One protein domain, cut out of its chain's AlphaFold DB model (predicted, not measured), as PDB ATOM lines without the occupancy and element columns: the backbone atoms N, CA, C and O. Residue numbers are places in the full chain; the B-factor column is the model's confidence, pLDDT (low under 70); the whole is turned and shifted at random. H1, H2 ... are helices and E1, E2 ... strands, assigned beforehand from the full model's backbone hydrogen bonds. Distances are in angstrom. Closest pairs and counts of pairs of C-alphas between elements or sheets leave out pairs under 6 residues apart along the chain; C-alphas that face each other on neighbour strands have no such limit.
ATOM      1  N   TRP A 348      32.014  59.682 -34.766       71.06
ATOM      2  CA  TRP A 348      32.183  59.608 -36.223       71.06
ATOM      3  C   TRP A 348      33.016  58.396 -36.662       71.06
ATOM      4  O   TRP A 348      32.583  57.641 -37.520       71.06
ATOM      5  N   MET A 349      34.144  58.128 -35.996       73.19
ATOM      6  CA  MET A 349      35.013  56.995 -36.333       73.19
ATOM      7  C   MET A 349      34.356  55.626 -36.099       73.19
ATOM      8  O   MET A 349      34.567  54.717 -36.891       73.19
ATOM      9  N   ALA A 350      33.549  55.470 -35.045       77.12
ATOM     10  CA  ALA A 350      32.837  54.220 -34.778       77.12
ATOM     11  C   ALA A 350      31.754  53.962 -35.833       77.12
ATOM     12  O   ALA A 350      31.600  52.835 -36.294       77.12
ATOM     13  N   VAL A 351      31.042  55.023 -36.223       79.25
ATOM     14  CA  VAL A 351      30.038  54.985 -37.292       79.25
ATOM     15  C   VAL A 351      30.706  54.648 -38.624       79.25
ATOM     16  O   VAL A 351      30.269  53.724 -39.302       79.25
ATOM     17  N   GLU A 352      31.807  55.322 -38.955       83.25
ATOM     18  CA  GLU A 352      32.563  55.090 -40.187       83.25
ATOM     19  C   GLU A 352      33.164  53.677 -40.232       83.25
ATOM     20  O   GLU A 352      33.027  52.979 -41.231       83.25
ATOM     21  N   LEU A 353      33.765  53.197 -39.138       87.94
ATOM     22  CA  LEU A 353      34.289  51.832 -39.063       87.94
ATOM     23  C   LEU A 353      33.164  50.801 -39.224       87.94
ATOM     24  O   LEU A 353      33.305  49.866 -40.009       87.94
ATOM     25  N   GLY A 354      32.038  50.989 -38.528       89.38
ATOM     26  CA  GLY A 354      30.867  50.123 -38.655       89.38
ATOM     27  C   GLY A 354      30.328  50.084 -40.084       89.38
ATOM     28  O   GLY A 354      30.098  49.003 -40.622       89.38
ATOM     29  N   LYS A 355      30.209  51.249 -40.733       87.31
ATOM     30  CA  LYS A 355      29.807  51.383 -42.141       87.31
ATOM     31  C   LYS A 355      30.725  50.586 -43.072       87.31
ATOM     32  O   LYS A 355      30.234  49.822 -43.901       87.31
ATOM     33  N   ARG A 356      32.049  50.714 -42.923       90.44
ATOM     34  CA  ARG A 356      33.021  49.993 -43.765       90.44
ATOM     35  C   ARG A 356      33.022  48.486 -43.522       90.44
ATOM     36  O   ARG A 356      33.183  47.732 -44.475       90.44
ATOM     37  N   ILE A 357      32.826  48.037 -42.280       91.75
ATOM     38  CA  ILE A 357      32.712  46.604 -41.965       91.75
ATOM     39  C   ILE A 357      31.436  46.015 -42.570       91.75
ATOM     40  O   ILE A 357      31.513  44.978 -43.224       91.75
ATOM     41  N   ARG A 358      30.283  46.688 -42.426       89.06
ATOM     42  CA  ARG A 358      29.032  46.254 -43.072       89.06
ATOM     43  C   ARG A 358      29.201  46.140 -44.582       89.06
ATOM     44  O   ARG A 358      28.847  45.121 -45.157       89.06
ATOM     45  N   GLY A 359      29.803  47.148 -45.214       86.69
ATOM     46  CA  GLY A 359      30.049  47.117 -46.654       86.69
ATOM     47  C   GLY A 359      31.027  46.041 -47.104       86.69
ATOM     48  O   GLY A 359      30.807  45.448 -48.152       86.69
ATOM     49  N   PHE A 360      32.070  45.760 -46.317       88.12
ATOM     50  CA  PHE A 360      32.999  44.662 -46.592       88.12
ATOM     51  C   PHE A 360      32.254  43.327 -46.681       88.12
ATOM     52  O   PHE A 360      32.375  42.632 -47.688       88.12
ATOM     53  N   PHE A 361      31.421  43.012 -45.685       87.19
ATOM     54  CA  PHE A 361      30.634  41.781 -45.706       87.19
ATOM     55  C   PHE A 361      29.528  41.799 -46.770       87.19
ATOM     56  O   PHE A 361      29.324  40.798 -47.439       87.19
ATOM     57  N   ALA A 362      28.871  42.933 -47.018       81.06
ATOM     58  CA  ALA A 362      27.876  43.022 -48.089       81.06
ATOM     59  C   ALA A 362      28.477  42.810 -49.494       81.06
ATOM     60  O   ALA A 362      27.796  42.305 -50.380       81.06
ATOM     61  N   SER A 363      29.740  43.203 -49.715       76.31
ATOM     62  CA  SER A 363      30.405  43.056 -51.017       76.31
ATOM     63  C   SER A 363      31.042  41.689 -51.263       76.31
ATOM     64  O   SER A 363      31.145  41.286 -52.415       76.31
ATOM     65  N   GLU A 364      31.510  41.016 -50.209       68.50
ATOM     66  CA  GLU A 364      32.134  39.684 -50.303       68.50
ATOM     67  C   GLU A 364      31.082  38.561 -50.271       68.50
ATOM     68  O   GLU A 364      31.331  37.478 -50.784       68.50
ATOM     69  N   TYR A 365      29.900  38.833 -49.705       65.44
ATOM     70  CA  TYR A 365      28.810  37.872 -49.533       65.44
ATOM     71  C   TYR A 365      27.537  38.424 -50.188       65.44
ATOM     72  O   TYR A 365      26.590  38.836 -49.516       65.44
ATOM     73  N   SER A 366      27.538  38.508 -51.523       54.34
ATOM     74  CA  SER A 366      26.325  38.806 -52.287       54.34
ATOM     75  C   SER A 366      25.309  37.666 -52.155       54.34
ATOM     76  O   SER A 366      25.672  36.507 -51.981       54.34
ATOM     77  N   VAL A 367      24.029  38.028 -52.263       50.47
ATOM     78  CA  VAL A 367      22.804  37.249 -51.976       50.47
ATOM     79  C   VAL A 367      22.740  35.844 -52.616       50.47
ATOM     80  O   VAL A 367      21.950  35.015 -52.171       50.47
ATOM     81  N   ASP A 368      23.593  35.541 -53.595       50.03
ATOM     82  CA  ASP A 368      23.606  34.273 -54.335       50.03
ATOM     83  C   ASP A 368      24.090  33.053 -53.519       50.03
ATOM     84  O   ASP A 368      23.732  31.929 -53.864       50.03
ATOM     85  N   ASP A 369      24.815  33.244 -52.404       54.72
ATOM     86  CA  ASP A 369      25.331  32.137 -51.568       54.72
ATOM     87  C   ASP A 369      24.440  31.773 -50.357       54.72
ATOM     88  O   ASP A 369      24.782  30.889 -49.568       54.72
ATOM     89  N   GLY A 370      23.301  32.451 -50.151       58.12
ATOM     90  CA  GLY A 370      22.398  32.186 -49.014       58.12
ATOM     91  C   GLY A 370      22.985  32.488 -47.622       58.12
ATOM     92  O   GLY A 370      22.362  32.179 -46.603       58.12
ATOM     93  N   LEU A 371      24.173  33.099 -47.559       63.41
ATOM     94  CA  LEU A 371      24.858  33.496 -46.330       63.41
ATOM     95  C   LEU A 371      24.323  34.842 -45.823       63.41
ATOM     96  O   LEU A 371      24.293  35.832 -46.552       63.41
ATOM     97  N   VAL A 372      23.919  34.886 -44.552       71.62
ATOM     98  CA  VAL A 372      23.448  36.113 -43.896       71.62
ATOM     99  C   VAL A 372      24.661  36.941 -43.449       71.62
ATOM    100  O   VAL A 372      25.491  36.419 -42.700       71.62
ATOM    101  N   PRO A 373      24.788  38.218 -43.860       79.06
ATOM    102  CA  PRO A 373      25.870  39.080 -43.397       79.06
ATOM    103  C   PRO A 373      25.861  39.239 -41.866       79.06
ATOM    104  O   PRO A 373      24.780  39.346 -41.278       79.06
ATOM    105  N   PRO A 374      27.034  39.319 -41.209       87.06
ATOM    106  CA  PRO A 374      27.109  39.533 -39.770       87.06
ATOM    107  C   PRO A 374      26.433  40.829 -39.347       87.06
ATOM    108  O   PRO A 374      26.569  41.871 -40.002       87.06
ATOM    109  N   SER A 375      25.796  40.800 -38.178       88.00
ATOM    110  CA  SER A 375      25.334  42.031 -37.546       88.00
ATOM    111  C   SER A 375      26.527  42.836 -37.014       88.00
ATOM    112  O   SER A 375      27.550  42.285 -36.598       88.00
ATOM    113  N   VAL A 376      26.424  44.169 -37.057       89.81
ATOM    114  CA  VAL A 376      27.497  45.073 -36.610       89.81
ATOM    115  C   VAL A 376      26.973  46.028 -35.544       89.81
ATOM    116  O   VAL A 376      26.307  47.020 -35.876       89.81
ATOM    117  N   GLY A 377      27.301  45.738 -34.282       86.94
ATOM    118  CA  GLY A 377      26.906  46.508 -33.103       86.94
ATOM    119  C   GLY A 377      27.914  47.602 -32.737       86.94
ATOM    120  O   GLY A 377      29.128  47.390 -32.749       86.94
ATOM    121  N   LEU A 378      27.425  48.797 -32.387       84.19
ATOM    122  CA  LEU A 378      28.257  49.952 -32.022       84.19
ATOM    123  C   LEU A 378      27.961  50.401 -30.590       84.19
ATOM    124  O   LEU A 378      26.965  51.074 -30.348       84.19
ATOM    125  N   TYR A 379      28.856  50.142 -29.639       79.25
ATOM    126  CA  TYR A 379      28.607  50.409 -28.220       79.25
ATOM    127  C   TYR A 379      29.504  51.505 -27.635       79.25
ATOM    128  O   TYR A 379      30.663  51.711 -28.008       79.25
ATOM    129  N   ARG A 380      28.963  52.230 -26.651       68.69
ATOM    130  CA  ARG A 380      29.727  53.168 -25.811       68.69
ATOM    131  C   ARG A 380      30.431  52.424 -24.687       68.69
ATOM    132  O   ARG A 380      29.805  51.609 -24.018       68.69
ATOM    133  N   GLY A 381      31.645  52.847 -24.329       66.25
ATOM    134  CA  GLY A 381      32.408  52.116 -23.307       66.25
ATOM    135  C   GLY A 381      31.850  52.088 -21.876       66.25
ATOM    136  O   GLY A 381      32.304  51.313 -21.035       66.25
ATOM    137  N   ARG A 382      30.808  52.877 -21.575       70.19
ATOM    138  CA  ARG A 382      30.049  52.711 -20.323       70.19
ATOM    139  C   ARG A 382      29.320  51.362 -20.276       70.19
ATOM    140  O   ARG A 382      29.245  50.770 -19.204       70.19
ATOM    141  N   ILE A 383      28.818  50.882 -21.414       79.38
ATOM    142  CA  ILE A 383      28.079  49.619 -21.507       79.38
ATOM    143  C   ILE A 383      28.993  48.440 -21.209       79.38
ATOM    144  O   ILE A 383      28.638  47.603 -20.394       79.38
ATOM    145  N   THR A 384      30.207  48.426 -21.749       84.25
ATOM    146  CA  THR A 384      31.211  47.398 -21.450       84.25
ATOM    147  C   THR A 384      31.536  47.343 -19.966       84.25
ATOM    148  O   THR A 384      31.608  46.269 -19.378       84.25
ATOM    149  N   ALA A 385      31.692  48.505 -19.320       80.12
ATOM    150  CA  ALA A 385      31.916  48.551 -17.880       80.12
ATOM    151  C   ALA A 385      30.726  48.007 -17.083       80.12
ATOM    152  O   ALA A 385      30.928  47.229 -16.151       80.12
ATOM    153  N   ALA A 386      29.501  48.363 -17.472       82.94
ATOM    154  CA  ALA A 386      28.304  47.792 -16.870       82.94
ATOM    155  C   ALA A 386      28.248  46.271 -17.083       82.94
ATOM    156  O   ALA A 386      28.020  45.538 -16.124       82.94
ATOM    157  N   ALA A 387      28.534  45.793 -18.294       90.50
ATOM    158  CA  ALA A 387      28.514  44.381 -18.646       90.50
ATOM    159  C   ALA A 387      29.507  43.569 -17.801       90.50
ATOM    160  O   ALA A 387      29.129  42.565 -17.195       90.50
ATOM    161  N   ARG A 388      30.752  44.039 -17.669       91.81
ATOM    162  CA  ARG A 388      31.785  43.403 -16.835       91.81
ATOM    163  C   ARG A 388      31.377  43.262 -15.368       91.81
ATOM    164  O   ARG A 388      31.604  42.213 -14.769       91.81
ATOM    165  N   ILE A 389      30.788  44.315 -14.798       88.38
ATOM    166  CA  ILE A 389      30.407  44.357 -13.380       88.38
ATOM    167  C   ILE A 389      29.152  43.516 -13.130       88.38
ATOM    168  O   ILE A 389      29.122  42.722 -12.195       88.38
ATOM    169  N   VAL A 390      28.109  43.689 -13.947       89.50
ATOM    170  CA  VAL A 390      26.795  43.060 -13.727       89.50
ATOM    171  C   VAL A 390      26.844  41.552 -13.941       89.50
ATOM    172  O   VAL A 390      26.223  40.825 -13.175       89.50
ATOM    173  N   SER A 391      27.616  41.080 -14.919       92.19
ATOM    174  CA  SER A 391      27.804  39.640 -15.148       92.19
ATOM    175  C   SER A 391      28.646  38.941 -14.075       92.19
ATOM    176  O   SER A 391      28.699  37.713 -14.035       92.19
ATOM    177  N   GLY A 392      29.360  39.699 -13.235       91.06
ATOM    178  CA  GLY A 392      30.383  39.164 -12.337       91.06
ATOM    179  C   GLY A 392      31.693  38.780 -13.037       91.06
ATOM    180  O   GLY A 392      32.625  38.360 -12.356       91.06
ATOM    181  N   PHE A 393      31.807  38.971 -14.359       94.06
ATOM    182  CA  PHE A 393      33.019  38.674 -15.130       94.06
ATOM    183  C   PHE A 393      34.250  39.369 -14.533       94.06
ATOM    184  O   PHE A 393      35.287  38.737 -14.346       94.06
ATOM    185  N   GLU A 394      34.132  40.658 -14.185       92.31
ATOM    186  CA  GLU A 394      35.245  41.428 -13.613       92.31
ATOM    187  C   GLU A 394      35.761  40.818 -12.311       92.31
ATOM    188  O   GLU A 394      36.963  40.667 -12.150       92.31
ATOM    189  N   GLY A 395      34.873  40.393 -11.410       90.12
ATOM    190  CA  GLY A 395      35.275  39.815 -10.125       90.12
ATOM    191  C   GLY A 395      36.030  38.484 -10.244       90.12
ATOM    192  O   GLY A 395      36.712  38.088  -9.303       90.12
ATOM    193  N   CYS A 396      35.923  37.796 -11.385       91.69
ATOM    194  CA  CYS A 396      36.554  36.497 -11.614       91.69
ATOM    195  C   CYS A 396      37.916  36.582 -12.314       91.69
ATOM    196  O   CYS A 396      38.702  35.638 -12.207       91.69
ATOM    197  N   VAL A 397      38.195  37.653 -13.058       94.44
ATOM    198  CA  VAL A 397      39.420  37.759 -13.865       94.44
ATOM    199  C   VAL A 397      40.626  38.134 -13.005       94.44
ATOM    200  O   VAL A 397      40.538  39.006 -12.145       94.44
ATOM    201  N   ARG A 398      41.773  37.496 -13.259       93.00
ATOM    202  CA  ARG A 398      43.023  37.698 -12.510       93.00
ATOM    203  C   ARG A 398      44.075  38.382 -13.384       93.00
ATOM    204  O   ARG A 398      44.864  37.716 -14.049       93.00
ATOM    205  N   LEU A 399      44.060  39.713 -13.415       93.31
ATOM    206  CA  LEU A 399      45.080  40.511 -14.104       93.31
ATOM    207  C   LEU A 399      46.240  40.866 -13.160       93.31
ATOM    208  O   LEU A 399      46.118  40.800 -11.936       93.31
ATOM    209  N   THR A 400      47.374  41.278 -13.727       90.56
ATOM    210  CA  THR A 400      48.505  41.777 -12.933       90.56
ATOM    211  C   THR A 400      48.107  43.063 -12.197       90.56
ATOM    212  O   THR A 400      47.643  44.019 -12.819       90.56
ATOM    213  N   GLY A 401      48.315  43.116 -10.878       83.31
ATOM    214  CA  GLY A 401      47.957  44.269 -10.038       83.31
ATOM    215  C   GLY A 401      46.584  44.189  -9.364       83.31
ATOM    216  O   GLY A 401      46.141  45.183  -8.795       83.31
ATOM    217  N   GLY A 402      45.904  43.038  -9.417       81.56
ATOM    218  CA  GLY A 402      44.717  42.759  -8.606       81.56
ATOM    219  C   GLY A 402      43.617  41.991  -9.340       81.56
ATOM    220  O   GLY A 402      43.661  41.795 -10.553       81.56
ATOM    221  N   ASN A 403      42.599  41.568  -8.587       81.50
ATOM    222  CA  ASN A 403      41.417  40.931  -9.164       81.50
ATOM    223  C   ASN A 403      40.572  41.962  -9.925       81.50
ATOM    224  O   ASN A 403      40.271  43.043  -9.413       81.50
ATOM    225  N   GLY A 404      40.160  41.596 -11.132       87.12
ATOM    226  CA  GLY A 404      39.341  42.404 -12.022       87.12
ATOM    227  C   GLY A 404      40.103  43.409 -12.864       87.12
ATOM    228  O   GLY A 404      41.275  43.230 -13.195       87.12
ATOM    229  N   LYS A 405      39.388  44.442 -13.321       85.06
ATOM    230  CA  LYS A 405      39.945  45.388 -14.281       85.06
ATOM    231  C   LYS A 405      40.947  46.302 -13.588       85.06
ATOM    232  O   LYS A 405      40.589  47.150 -12.778       85.06
ATOM    233  N   THR A 406      42.188  46.204 -14.031       88.38
ATOM    234  CA  THR A 406      43.282  47.089 -13.641       88.38
ATOM    235  C   THR A 406      43.852  47.778 -14.871       88.38
ATOM    236  O   THR A 406      44.006  47.170 -15.930       88.38
ATOM    237  N   ARG A 407      44.158  49.072 -14.742       86.19
ATOM    238  CA  ARG A 407      44.843  49.830 -15.801       86.19
ATOM    239  C   ARG A 407      46.343  49.560 -15.832       86.19
ATOM    240  O   ARG A 407      46.995  49.993 -16.773       86.19
ATOM    241  N   LEU A 408      46.866  48.844 -14.834       92.06
ATOM    242  CA  LEU A 408      48.259  48.417 -14.778       92.06
ATOM    243  C   LEU A 408      48.556  47.366 -15.854       92.06
ATOM    244  O   LEU A 408      49.590  47.445 -16.505       92.06
ATOM    245  N   ASP A 409      47.647  46.416 -16.075       93.69
ATOM    246  CA  ASP A 409      47.815  45.336 -17.048       93.69
ATOM    247  C   ASP A 409      47.161  45.697 -18.387       93.69
ATOM    248  O   ASP A 409      45.937  45.808 -18.486       93.69
ATOM    249  N   ARG A 410      47.953  45.853 -19.455       93.44
ATOM    250  CA  ARG A 410      47.443  46.202 -20.798       93.44
ATOM    251  C   ARG A 410      46.507  45.146 -21.403       93.44
ATOM    252  O   ARG A 410      45.774  45.461 -22.339       93.44
ATOM    253  N   ARG A 411      46.479  43.913 -20.881       94.38
ATOM    254  CA  ARG A 411      45.568  42.848 -21.344       94.38
ATOM    255  C   ARG A 411      44.104  43.131 -21.014       94.38
ATOM    256  O   ARG A 411      43.227  42.480 -21.582       94.38
ATOM    257  N   HIS A 412      43.812  44.138 -20.185       92.50
ATOM    258  CA  HIS A 412      42.435  44.565 -19.939       92.50
ATOM    259  C   HIS A 412      41.695  44.986 -21.226       92.50
ATOM    260  O   HIS A 412      40.476  44.862 -21.281       92.50
ATOM    261  N   HIS A 413      42.405  45.416 -22.279       91.94
ATOM    262  CA  HIS A 413      41.795  45.692 -23.587       91.94
ATOM    263  C   HIS A 413      41.233  44.428 -24.254       91.94
ATOM    264  O   HIS A 413      40.154  44.471 -24.835       91.94
ATOM    265  N   ALA A 414      41.927  43.290 -24.141       94.50
ATOM    266  CA  ALA A 414      41.434  42.009 -24.649       94.50
ATOM    267  C   ALA A 414      40.257  41.484 -23.810       94.50
ATOM    268  O   ALA A 414      39.313  40.917 -24.353       94.50
ATOM    269  N   MET A 415      40.284  41.728 -22.496       94.50
ATOM    270  CA  MET A 415      39.146  41.486 -21.604       94.50
ATOM    271  C   MET A 415      37.913  42.294 -22.031       94.50
ATOM    272  O   MET A 415      36.825  41.734 -22.126       94.50
ATOM    273  N   ASP A 416      38.077  43.590 -22.307       93.06
ATOM    274  CA  ASP A 416      36.992  44.443 -22.796       93.06
ATOM    275  C   ASP A 416      36.471  43.950 -24.157       93.06
ATOM    276  O   ASP A 416      35.262  43.835 -24.337       93.06
ATOM    277  N   ALA A 417      37.362  43.567 -25.078       94.12
ATOM    278  CA  ALA A 417      36.978  43.016 -26.379       94.12
ATOM    279  C   ALA A 417      36.152  41.721 -26.254       94.12
ATOM    280  O   ALA A 417      35.121  41.594 -26.911       94.12
ATOM    281  N   LEU A 418      36.546  40.791 -25.373       95.50
ATOM    282  CA  LEU A 418      35.792  39.558 -25.112       95.50
ATOM    283  C   LEU A 418      34.399  39.846 -24.536       95.50
ATOM    284  O   LEU A 418      33.421  39.215 -24.927       95.50
ATOM    285  N   VAL A 419      34.298  40.808 -23.617       94.69
ATOM    286  CA  VAL A 419      33.023  41.177 -22.987       94.69
ATOM    287  C   VAL A 419      32.026  41.699 -24.013       94.69
ATOM    288  O   VAL A 419      30.847  41.368 -23.932       94.69
ATOM    289  N   ILE A 420      32.483  42.504 -24.971       93.31
ATOM    290  CA  ILE A 420      31.601  43.062 -25.998       93.31
ATOM    291  C   ILE A 420      31.314  42.034 -27.094       93.31
ATOM    292  O   ILE A 420      30.203  42.010 -27.615       93.31
ATOM    293  N   ALA A 421      32.255  41.144 -27.415       94.44
ATOM    294  CA  ALA A 421      31.990  40.034 -28.331       94.44
ATOM    295  C   ALA A 421      30.835  39.134 -27.845       94.44
ATOM    296  O   ALA A 421      30.118  38.573 -28.661       94.44
ATOM    297  N   LEU A 422      30.632  39.032 -26.525       93.31
ATOM    298  CA  LEU A 422      29.538  38.279 -25.894       93.31
ATOM    299  C   LEU A 422      28.337  39.152 -25.498       93.31
ATOM    300  O   LEU A 422      27.459  38.704 -24.754       93.31
ATOM    301  N   LEU A 423      28.314  40.414 -25.923       89.31
ATOM    302  CA  LEU A 423      27.208  41.320 -25.655       89.31
ATOM    303  C   LEU A 423      26.157  41.196 -26.757       89.31
ATOM    304  O   LEU A 423      26.463  41.353 -27.935       89.31
ATOM    305  N   ASP A 424      24.919  40.962 -26.339       83.75
ATOM    306  CA  ASP A 424      23.734  40.993 -27.193       83.75
ATOM    307  C   ASP A 424      23.018  42.351 -27.084       83.75
ATOM    308  O   ASP A 424      23.070  43.011 -26.038       83.75
ATOM    309  N   ASP A 425      22.309  42.763 -28.139       82.69
ATOM    310  CA  ASP A 425      21.605  44.048 -28.189       82.69
ATOM    311  C   ASP A 425      20.521  44.174 -27.116       82.69
ATOM    312  O   ASP A 425      20.376  45.240 -26.504       82.69
ATOM    313  N   ARG A 426      19.783  43.096 -26.821       85.75
ATOM    314  CA  ARG A 426      18.759  43.128 -25.769       85.75
ATOM    315  C   ARG A 426      19.402  43.241 -24.394       85.75
ATOM    316  O   ARG A 426      18.952  44.037 -23.570       85.75
ATOM    317  N   VAL A 427      20.480  42.499 -24.150       88.94
ATOM    318  CA  VAL A 427      21.253  42.596 -22.900       88.94
ATOM    319  C   VAL A 427      21.836  44.000 -22.728       88.94
ATOM    320  O   VAL A 427      21.745  44.577 -21.643       88.94
ATOM    321  N   ALA A 428      22.383  44.588 -23.794       85.50
ATOM    322  CA  ALA A 428      22.876  45.958 -23.775       85.50
ATOM    323  C   ALA A 428      21.766  46.935 -23.358       85.50
ATOM    324  O   ALA A 428      21.980  47.732 -22.437       85.50
ATOM    325  N   GLN A 429      20.571  46.838 -23.965       83.50
ATOM    326  CA  GLN A 429      19.409  47.681 -23.634       83.50
ATOM    327  C   GLN A 429      19.059  47.595 -22.148       83.50
ATOM    328  O   GLN A 429      18.919  48.626 -21.485       83.50
ATOM    329  N   LEU A 430      18.991  46.376 -21.606       86.75
ATOM    330  CA  LEU A 430      18.693  46.140 -20.194       86.75
ATOM    331  C   LEU A 430      19.776  46.712 -19.273       86.75
ATOM    332  O   LEU A 430      19.457  47.345 -18.265       86.75
ATOM    333  N   LEU A 431      21.057  46.558 -19.625       85.50
ATOM    334  CA  LEU A 431      22.169  47.150 -18.875       85.50
ATOM    335  C   LEU A 431      22.078  48.677 -18.845       85.50
ATOM    336  O   LEU A 431      22.256  49.283 -17.789       85.50
ATOM    337  N   ALA A 432      21.786  49.301 -19.985       78.62
ATOM    338  CA  ALA A 432      21.688  50.747 -20.092       78.62
ATOM    339  C   ALA A 432      20.466  51.307 -19.359       78.62
ATOM    340  O   ALA A 432      20.586  52.328 -18.676       78.62
ATOM    341  N   LEU A 433      19.322  50.626 -19.454       82.31
ATOM    342  CA  LEU A 433      18.110  50.972 -18.717       82.31
ATOM    343  C   LEU A 433      18.349  50.859 -17.210       82.31
ATOM    344  O   LEU A 433      18.090  51.805 -16.470       82.31
ATOM    345  N   ARG A 434      18.940  49.750 -16.757       84.25
ATOM    346  CA  ARG A 434      19.331  49.544 -15.357       84.25
ATOM    347  C   ARG A 434      20.248  50.662 -14.856       84.25
ATOM    348  O   ARG A 434      20.030  51.199 -13.771       84.25
ATOM    349  N   ASP A 435      21.265  51.030 -15.634       77.25
ATOM    350  CA  ASP A 435      22.190  52.120 -15.303       77.25
ATOM    351  C   ASP A 435      21.502  53.492 -15.261       77.25
ATOM    352  O   ASP A 435      21.865  54.344 -14.444       77.25
ATOM    353  N   ASN A 436      20.517  53.708 -16.135       80.62
ATOM    354  CA  ASN A 436      19.709  54.918 -16.177       80.62
ATOM    355  C   ASN A 436      18.801  55.032 -14.944       80.62
ATOM    356  O   ASN A 436      18.858  56.052 -14.256       80.62
ATOM    357  N   LEU A 437      18.046  53.973 -14.630       82.69
ATOM    358  CA  LEU A 437      17.154  53.895 -13.469       82.69
ATOM    359  C   LEU A 437      17.928  54.082 -12.164       82.69
ATOM    360  O   LEU A 437      17.566  54.923 -11.343       82.69
ATOM    361  N   ARG A 438      19.051  53.366 -12.007       80.62
ATOM    362  CA  ARG A 438      19.930  53.509 -10.841       80.62
ATOM    363  C   ARG A 438      20.389  54.954 -10.660       80.62
ATOM    364  O   ARG A 438      20.408  55.459  -9.543       80.62
ATOM    365  N   PHE A 439      20.794  55.614 -11.741       75.31
ATOM    366  CA  PHE A 439      21.278  56.989 -11.676       75.31
ATOM    367  C   PHE A 439      20.159  57.993 -11.364       75.31
ATOM    368  O   PHE A 439      20.362  58.880 -10.539       75.31
ATOM    369  N   ALA A 440      18.986  57.835 -11.983       76.00
ATOM    370  CA  ALA A 440      17.827  58.693 -11.750       76.00
ATOM    371  C   ALA A 440      17.326  58.604 -10.298       76.00
ATOM    372  O   ALA A 440      17.041  59.626  -9.678       76.00
ATOM    373  N   GLN A 441      17.288  57.402  -9.719       78.94
ATOM    374  CA  GLN A 441      16.871  57.203  -8.327       78.94
ATOM    375  C   GLN A 441      17.887  57.740  -7.319       78.94
ATOM    376  O   GLN A 441      17.506  58.383  -6.343       78.94
ATOM    377  N   LEU A 442      19.188  57.557  -7.581       74.31
ATOM    378  CA  LEU A 442      20.231  58.165  -6.750       74.31
ATOM    379  C   LEU A 442      20.144  59.701  -6.743       74.31
ATOM    380  O   LEU A 442      20.520  60.308  -5.746       74.31
ATOM    381  N   LEU A 443      19.671  60.321  -7.830       72.12
ATOM    382  CA  LEU A 443      19.460  61.770  -7.909       72.12
ATOM    383  C   LEU A 443      18.230  62.258  -7.131       72.12
ATOM    384  O   LEU A 443      18.276  63.368  -6.612       72.12
ATOM    385  N   THR A 444      17.147  61.476  -7.090       69.62
ATOM    386  CA  THR A 444      15.807  61.959  -6.696       69.62
ATOM    387  C   THR A 444      15.330  61.470  -5.329       69.62
ATOM    388  O   THR A 444      14.760  62.260  -4.586       69.62
ATOM    389  N   SER A 445      15.542  60.198  -4.975       65.81
ATOM    390  CA  SER A 445      14.956  59.590  -3.764       65.81
ATOM    391  C   SER A 445      15.965  58.864  -2.874       65.81
ATOM    392  O   SER A 445      15.674  58.581  -1.714       65.81
ATOM    393  N   GLY A 446      17.135  58.497  -3.411       60.38
ATOM    394  CA  GLY A 446      18.114  57.656  -2.717       60.38
ATOM    395  C   GLY A 446      17.660  56.205  -2.477       60.38
ATOM    396  O   GLY A 446      18.433  55.422  -1.923       60.38
ATOM    397  N   SER A 447      16.448  55.816  -2.904       63.16
ATOM    398  CA  SER A 447      15.932  54.446  -2.785       63.16
ATOM    399  C   SER A 447      16.553  53.513  -3.843       63.16
ATOM    400  O   SER A 447      16.951  53.936  -4.926       63.16
ATOM    401  N   ASN A 448      16.685  52.216  -3.530       67.00
ATOM    402  CA  ASN A 448      17.286  51.202  -4.421       67.00
ATOM    403  C   ASN A 448      16.235  50.426  -5.243       67.00
ATOM    404  O   ASN A 448      16.428  49.250  -5.560       67.00
ATOM    405  N   GLU A 449      15.122  51.069  -5.591       71.50
ATOM    406  CA  GLU A 449      13.978  50.441  -6.267       71.50
ATOM    407  C   GLU A 449      14.290  49.968  -7.692       71.50
ATOM    408  O   GLU A 449      13.615  49.094  -8.220       71.50
ATOM    409  N   TRP A 450      15.359  50.465  -8.319       76.12
ATOM    410  CA  TRP A 450      15.828  50.023  -9.636       76.12
ATOM    411  C   TRP A 450      16.148  48.524  -9.642       76.12
ATOM    412  O   TRP A 450      16.117  47.892 -10.694       76.12
ATOM    413  N   ARG A 451      16.443  47.942  -8.470       74.00
ATOM    414  CA  ARG A 451      16.642  46.497  -8.294       74.00
ATOM    415  C   ARG A 451      15.343  45.702  -8.438       74.00
ATOM    416  O   ARG A 451      15.404  44.552  -8.861       74.00
ATOM    417  N   LEU A 452      14.197  46.308  -8.122       72.25
ATOM    418  CA  LEU A 452      12.877  45.686  -8.240       72.25
ATOM    419  C   LEU A 452      12.430  45.575  -9.702       72.25
ATOM    420  O   LEU A 452      11.664  44.677 -10.027       72.25
ATOM    421  N   TYR A 453      12.943  46.435 -10.593       73.75
ATOM    422  CA  TYR A 453      12.558  46.447 -12.007       73.75
ATOM    423  C   TYR A 453      12.775  45.089 -12.691       73.75
ATOM    424  O   TYR A 453      11.849  44.541 -13.275       73.75
ATOM    425  N   LEU A 454      13.965  44.491 -12.567       70.75
ATOM    426  CA  LEU A 454      14.207  43.164 -13.150       70.75
ATOM    427  C   LEU A 454      13.423  42.068 -12.415       70.75
ATOM    428  O   LEU A 454      13.018  41.090 -13.027       70.75
ATOM    429  N   GLN A 455      13.155  42.229 -11.116       74.12
ATOM    430  CA  GLN A 455      12.366  41.250 -10.360       74.12
ATOM    431  C   GLN A 455      10.905  41.201 -10.828       74.12
ATOM    432  O   GLN A 455      10.307  40.129 -10.812       74.12
ATOM    433  N   SER A 456      10.349  42.327 -11.288       75.06
ATOM    434  CA  SER A 456       9.003  42.392 -11.863       75.06
ATOM    435  C   SER A 456       8.932  42.005 -13.349       75.06
ATOM    436  O   SER A 456       7.830  41.867 -13.873       75.06
ATOM    437  N   HIS A 457      10.072  41.773 -14.014       82.12
ATOM    438  CA  HIS A 457      10.169  41.382 -15.427       82.12
ATOM    439  C   HIS A 457      10.901  40.038 -15.560       82.12
ATOM    440  O   HIS A 457      12.089  39.966 -15.880       82.12
ATOM    441  N   THR A 458      10.186  38.943 -15.289       82.56
ATOM    442  CA  THR A 458      10.756  37.587 -15.160       82.56
ATOM    443  C   THR A 458      11.520  37.107 -16.397       82.56
ATOM    444  O   THR A 458      12.581  36.503 -16.249       82.56
ATOM    445  N   SER A 459      11.034  37.403 -17.605       85.31
ATOM    446  CA  SER A 459      11.697  37.039 -18.866       85.31
ATOM    447  C   SER A 459      13.033  37.764 -19.059       85.31
ATOM    448  O   SER A 459      14.039  37.142 -19.398       85.31
ATOM    449  N   GLU A 460      13.074  39.067 -18.785       87.12
ATOM    450  CA  GLU A 460      14.283  39.891 -18.884       87.12
ATOM    451  C   GLU A 460      15.317  39.496 -17.829       87.12
ATOM    452  O   GLU A 460      16.515  39.437 -18.107       87.12
ATOM    453  N   ASN A 461      14.850  39.162 -16.624       86.50
ATOM    454  CA  ASN A 461      15.700  38.648 -15.561       86.50
ATOM    455  C   ASN A 461      16.311  37.288 -15.925       86.50
ATOM    456  O   ASN A 461      17.509  37.083 -15.730       86.50
ATOM    457  N   ALA A 462      15.519  36.378 -16.503       89.31
ATOM    458  CA  ALA A 462      16.005  35.082 -16.968       89.31
ATOM    459  C   ALA A 462      17.074  35.236 -18.065       89.31
ATOM    460  O   ALA A 462      18.124  34.598 -17.980       89.31
ATOM    461  N   LEU A 463      16.858  36.136 -19.033       90.56
ATOM    462  CA  LEU A 463      17.836  36.461 -20.080       90.56
ATOM    463  C   LEU A 463      19.153  36.986 -19.486       90.56
ATOM    464  O   LEU A 463      20.227  36.472 -19.797       90.56
ATOM    465  N   MET A 464      19.075  37.981 -18.598       89.88
ATOM    466  CA  MET A 464      20.247  38.551 -17.922       89.88
ATOM    467  C   MET A 464      20.994  37.506 -17.084       89.88
ATOM    468  O   MET A 464      22.229  37.522 -17.029       89.88
ATOM    469  N   HIS A 465      20.266  36.595 -16.434       90.81
ATOM    470  CA  HIS A 465      20.861  35.531 -15.636       90.81
ATOM    471  C   HIS A 465      21.583  34.500 -16.509       90.81
ATOM    472  O   HIS A 465      22.747  34.202 -16.237       90.81
ATOM    473  N   ALA A 466      20.947  34.022 -17.583       92.88
ATOM    474  CA  ALA A 466      21.554  33.097 -18.539       92.88
ATOM    475  C   ALA A 466      22.817  33.697 -19.177       92.88
ATOM    476  O   ALA A 466      23.884  33.080 -19.169       92.88
ATOM    477  N   TRP A 467      22.742  34.953 -19.627       94.94
ATOM    478  CA  TRP A 467      23.902  35.677 -20.142       94.94
ATOM    479  C   TRP A 467      25.033  35.786 -19.103       94.94
ATOM    480  O   TRP A 467      26.196  35.533 -19.417       94.94
ATOM    481  N   SER A 468      24.711  36.080 -17.839       94.00
ATOM    482  CA  SER A 468      25.716  36.148 -16.766       94.00
ATOM    483  C   SER A 468      26.416  34.802 -16.531       94.00
ATOM    484  O   SER A 468      27.616  34.778 -16.260       94.00
ATOM    485  N   GLN A 469      25.713  33.675 -16.685       94.38
ATOM    486  CA  GLN A 469      26.325  32.342 -16.603       94.38
ATOM    487  C   GLN A 469      27.326  32.107 -17.749       94.38
ATOM    488  O   GLN A 469      28.443  31.643 -17.501       94.38
ATOM    489  N   HIS A 470      26.988  32.498 -18.983       94.69
ATOM    490  CA  HIS A 470      27.924  32.434 -20.116       94.69
ATOM    491  C   HIS A 470      29.170  33.296 -19.878       94.69
ATOM    492  O   HIS A 470      30.296  32.852 -20.116       94.69
ATOM    493  N   MET A 471      28.990  34.493 -19.322       96.12
ATOM    494  CA  MET A 471      30.097  35.378 -18.963       96.12
ATOM    495  C   MET A 471      31.022  34.762 -17.903       96.12
ATOM    496  O   MET A 471      32.241  34.886 -18.004       96.12
ATOM    497  N   GLN A 472      30.495  34.033 -16.918       94.69
ATOM    498  CA  GLN A 472      31.336  33.325 -15.941       94.69
ATOM    499  C   GLN A 472      32.171  32.208 -16.583       94.69
ATOM    500  O   GLN A 472      33.337  32.018 -16.222       94.69
ATOM    501  N   VAL A 473      31.616  31.483 -17.561       96.31
ATOM    502  CA  VAL A 473      32.379  30.502 -18.353       96.31
ATOM    503  C   VAL A 473      33.476  31.199 -19.158       96.31
ATOM    504  O   VAL A 473      34.623  30.741 -19.165       96.31
ATOM    505  N   ALA A 474      33.158  32.334 -19.784       96.50
ATOM    506  CA  ALA A 474      34.127  33.139 -20.518       96.50
ATOM    507  C   ALA A 474      35.262  33.641 -19.614       96.50
ATOM    508  O   ALA A 474      36.424  33.552 -20.002       96.50
ATOM    509  N   ALA A 475      34.966  34.073 -18.383       96.06
ATOM    510  CA  ALA A 475      35.979  34.498 -17.418       96.06
ATOM    511  C   ALA A 475      36.949  33.359 -17.051       96.06
ATOM    512  O   ALA A 475      38.160  33.572 -16.997       96.06
ATOM    513  N   LYS A 476      36.445  32.126 -16.869       96.19
ATOM    514  CA  LYS A 476      37.293  30.940 -16.630       96.19
ATOM    515  C   LYS A 476      38.224  30.663 -17.812       96.19
ATOM    516  O   LYS A 476      39.419  30.460 -17.612       96.19
ATOM    517  N   LYS A 477      37.695  30.698 -19.041       97.38
ATOM    518  CA  LYS A 477      38.493  30.519 -20.268       97.38
ATOM    519  C   LYS A 477      39.522  31.636 -20.445       97.38
ATOM    520  O   LYS A 477      40.653  31.362 -20.831       97.38
ATOM    521  N   PHE A 478      39.152  32.873 -20.124       96.75
ATOM    522  CA  PHE A 478      40.054  34.016 -20.191       96.75
ATOM    523  C   PHE A 478      41.197  33.888 -19.182       96.75
ATOM    524  O   PHE A 478      42.346  34.077 -19.560       96.75
ATOM    525  N   ASN A 479      40.925  33.473 -17.940       96.12
ATOM    526  CA  ASN A 479      41.978  33.195 -16.958       96.12
ATOM    527  C   ASN A 479      42.924  32.080 -17.421       96.12
ATOM    528  O   ASN A 479      44.135  32.269 -17.369       96.12
ATOM    529  N   ALA A 480      42.397  30.977 -17.961       96.62
ATOM    530  CA  ALA A 480      43.241  29.925 -18.529       96.62
ATOM    531  C   ALA A 480      44.124  30.454 -19.679       96.62
ATOM    532  O   ALA A 480      45.290  30.080 -19.794       96.62
ATOM    533  N   ALA A 481      43.598  31.363 -20.508       95.75
ATOM    534  CA  ALA A 481      44.362  32.029 -21.564       95.75
ATOM    535  C   ALA A 481      45.389  33.045 -21.027       95.75
ATOM    536  O   ALA A 481      46.428  33.253 -21.653       95.75
ATOM    537  N   LEU A 482      45.133  33.688 -19.884       93.81
ATOM    538  CA  LEU A 482      46.110  34.543 -19.204       93.81
ATOM    539  C   LEU A 482      47.266  33.709 -18.633       93.81
ATOM    540  O   LEU A 482      48.421  34.100 -18.801       93.81
ATOM    541  N   GLU A 483      46.956  32.570 -18.008       91.75
ATOM    542  CA  GLU A 483      47.916  31.643 -17.390       91.75
ATOM    543  C   GLU A 483      48.808  30.955 -18.435       91.75
ATOM    544  O   GLU A 483      50.023  30.897 -18.268       91.75
ATOM    545  N   SER A 484      48.239  30.524 -19.567       90.88
ATOM    546  CA  SER A 484      48.996  29.970 -20.706       90.88
ATOM    547  C   SER A 484      49.681  31.037 -21.572       90.88
ATOM    548  O   SER A 484      50.355  30.737 -22.564       90.88
ATOM    549  N   GLY A 485      49.484  32.313 -21.231       88.06
ATOM    550  CA  GLY A 485      50.026  33.456 -21.947       88.06
ATOM    551  C   GLY A 485      49.369  33.734 -23.299       88.06
ATOM    552  O   GLY A 485      49.838  34.621 -23.991       88.06
TER     553      GLY A 485
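AT A GLANCE: This is residues 348 to 485 of the 802 residues of the protein "HNH endonuclease domain protein" of Actinomyces sp. ICM54 (UniProt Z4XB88). The long helix H7 and the helix H5 meet near their first residues at a corner, and H2 sits in the angle between them, crossing both H5 and H4, with H3 packed on H7. To one side H1 and E1 fold back beside each other as an arm whose tip, residues 366 to 371, sticks out, and H6 folds back on H5. The printed part has 138 residues with seven named helices and one named strand, in the order H1, E1, H2, H3, H4, H5, H6, H7, and is mostly helix. It is loose, with a radius of gyration of the C-alphas of 17.8 A, and spans 55 by 38 by 30 A.

IN THESE COORDINATES: H7, residues 458 to 483, is the longest helix at 37.7 A, from C-alpha 458 at (10.756, 37.587, -15.160) to C-alpha 483 at (47.916, 31.643, -17.390). H5, residues 425 to 444, is 28.6 A long, and H6 is residues 450 to 455. H2 is residues 381 to 390, H3 residues 393 to 396 and H4 residues 412 to 421. H1, residues 348 to 364, is 24.4 A long and begins at C-alpha 348 at (32.183, 59.608, -36.223). E1, residues 375 to 380, is 16.8 A long and pairs with no named strand.

HOW THE PARTS SIT: H7 touches H5 with residues 460 to 467 alone, about perpendicular at 75 degrees; the closest C-alphas, of Val 427 and Met 464, are 6.5 A apart. H7 touches H3 with residues 468 to 476 alone, closest at the C-alphas of Phe 393 and Ala 475, 5.6 A. H4 is close to H7 but not clearly touching, with the C-alphas of Val 419 and Met 471 7.6 A apart. H2 touches H5 at 88 degrees, with the C-alphas of Ala 386 and Leu 431 6.5 A apart, and H4 at 85 degrees, with those of Thr 384 and Ile 420 6.3 A apart. H5 and H6 form a helical hairpin, a steep tilt of 40 degrees, opposite ways, closest at the C-alphas of Arg 438 and Trp 450, 5.5 A. H6 and H7 only just touch, and only at the corner, with 3 pairs of C-alphas within 8 A, the closest those of Leu 454 and Asn 461, 5.3 A. H1 touches no helix; its closest C-alpha to E1 is Gly 354, 6.4 A from that of Val 376. Every O i to N i+4 pair is within hydrogen-bond range in H1, H2, H4, H5 and H7; in H6 0 of 2 are, beside 2 of 3 O i to N i+3 pairs, and H3 is too short for such a pair.

THE WHOLE: The C-alphas farthest apart, of Asp 368 and Ser 445, are 57.2 A apart. The printed part has no cut. The link from H3 to H4, 15 residues, is long. Mean pLDDT of the printed part is 84.0; residues 364 to 371, 380 to 381 and 444 to 448 are under 70.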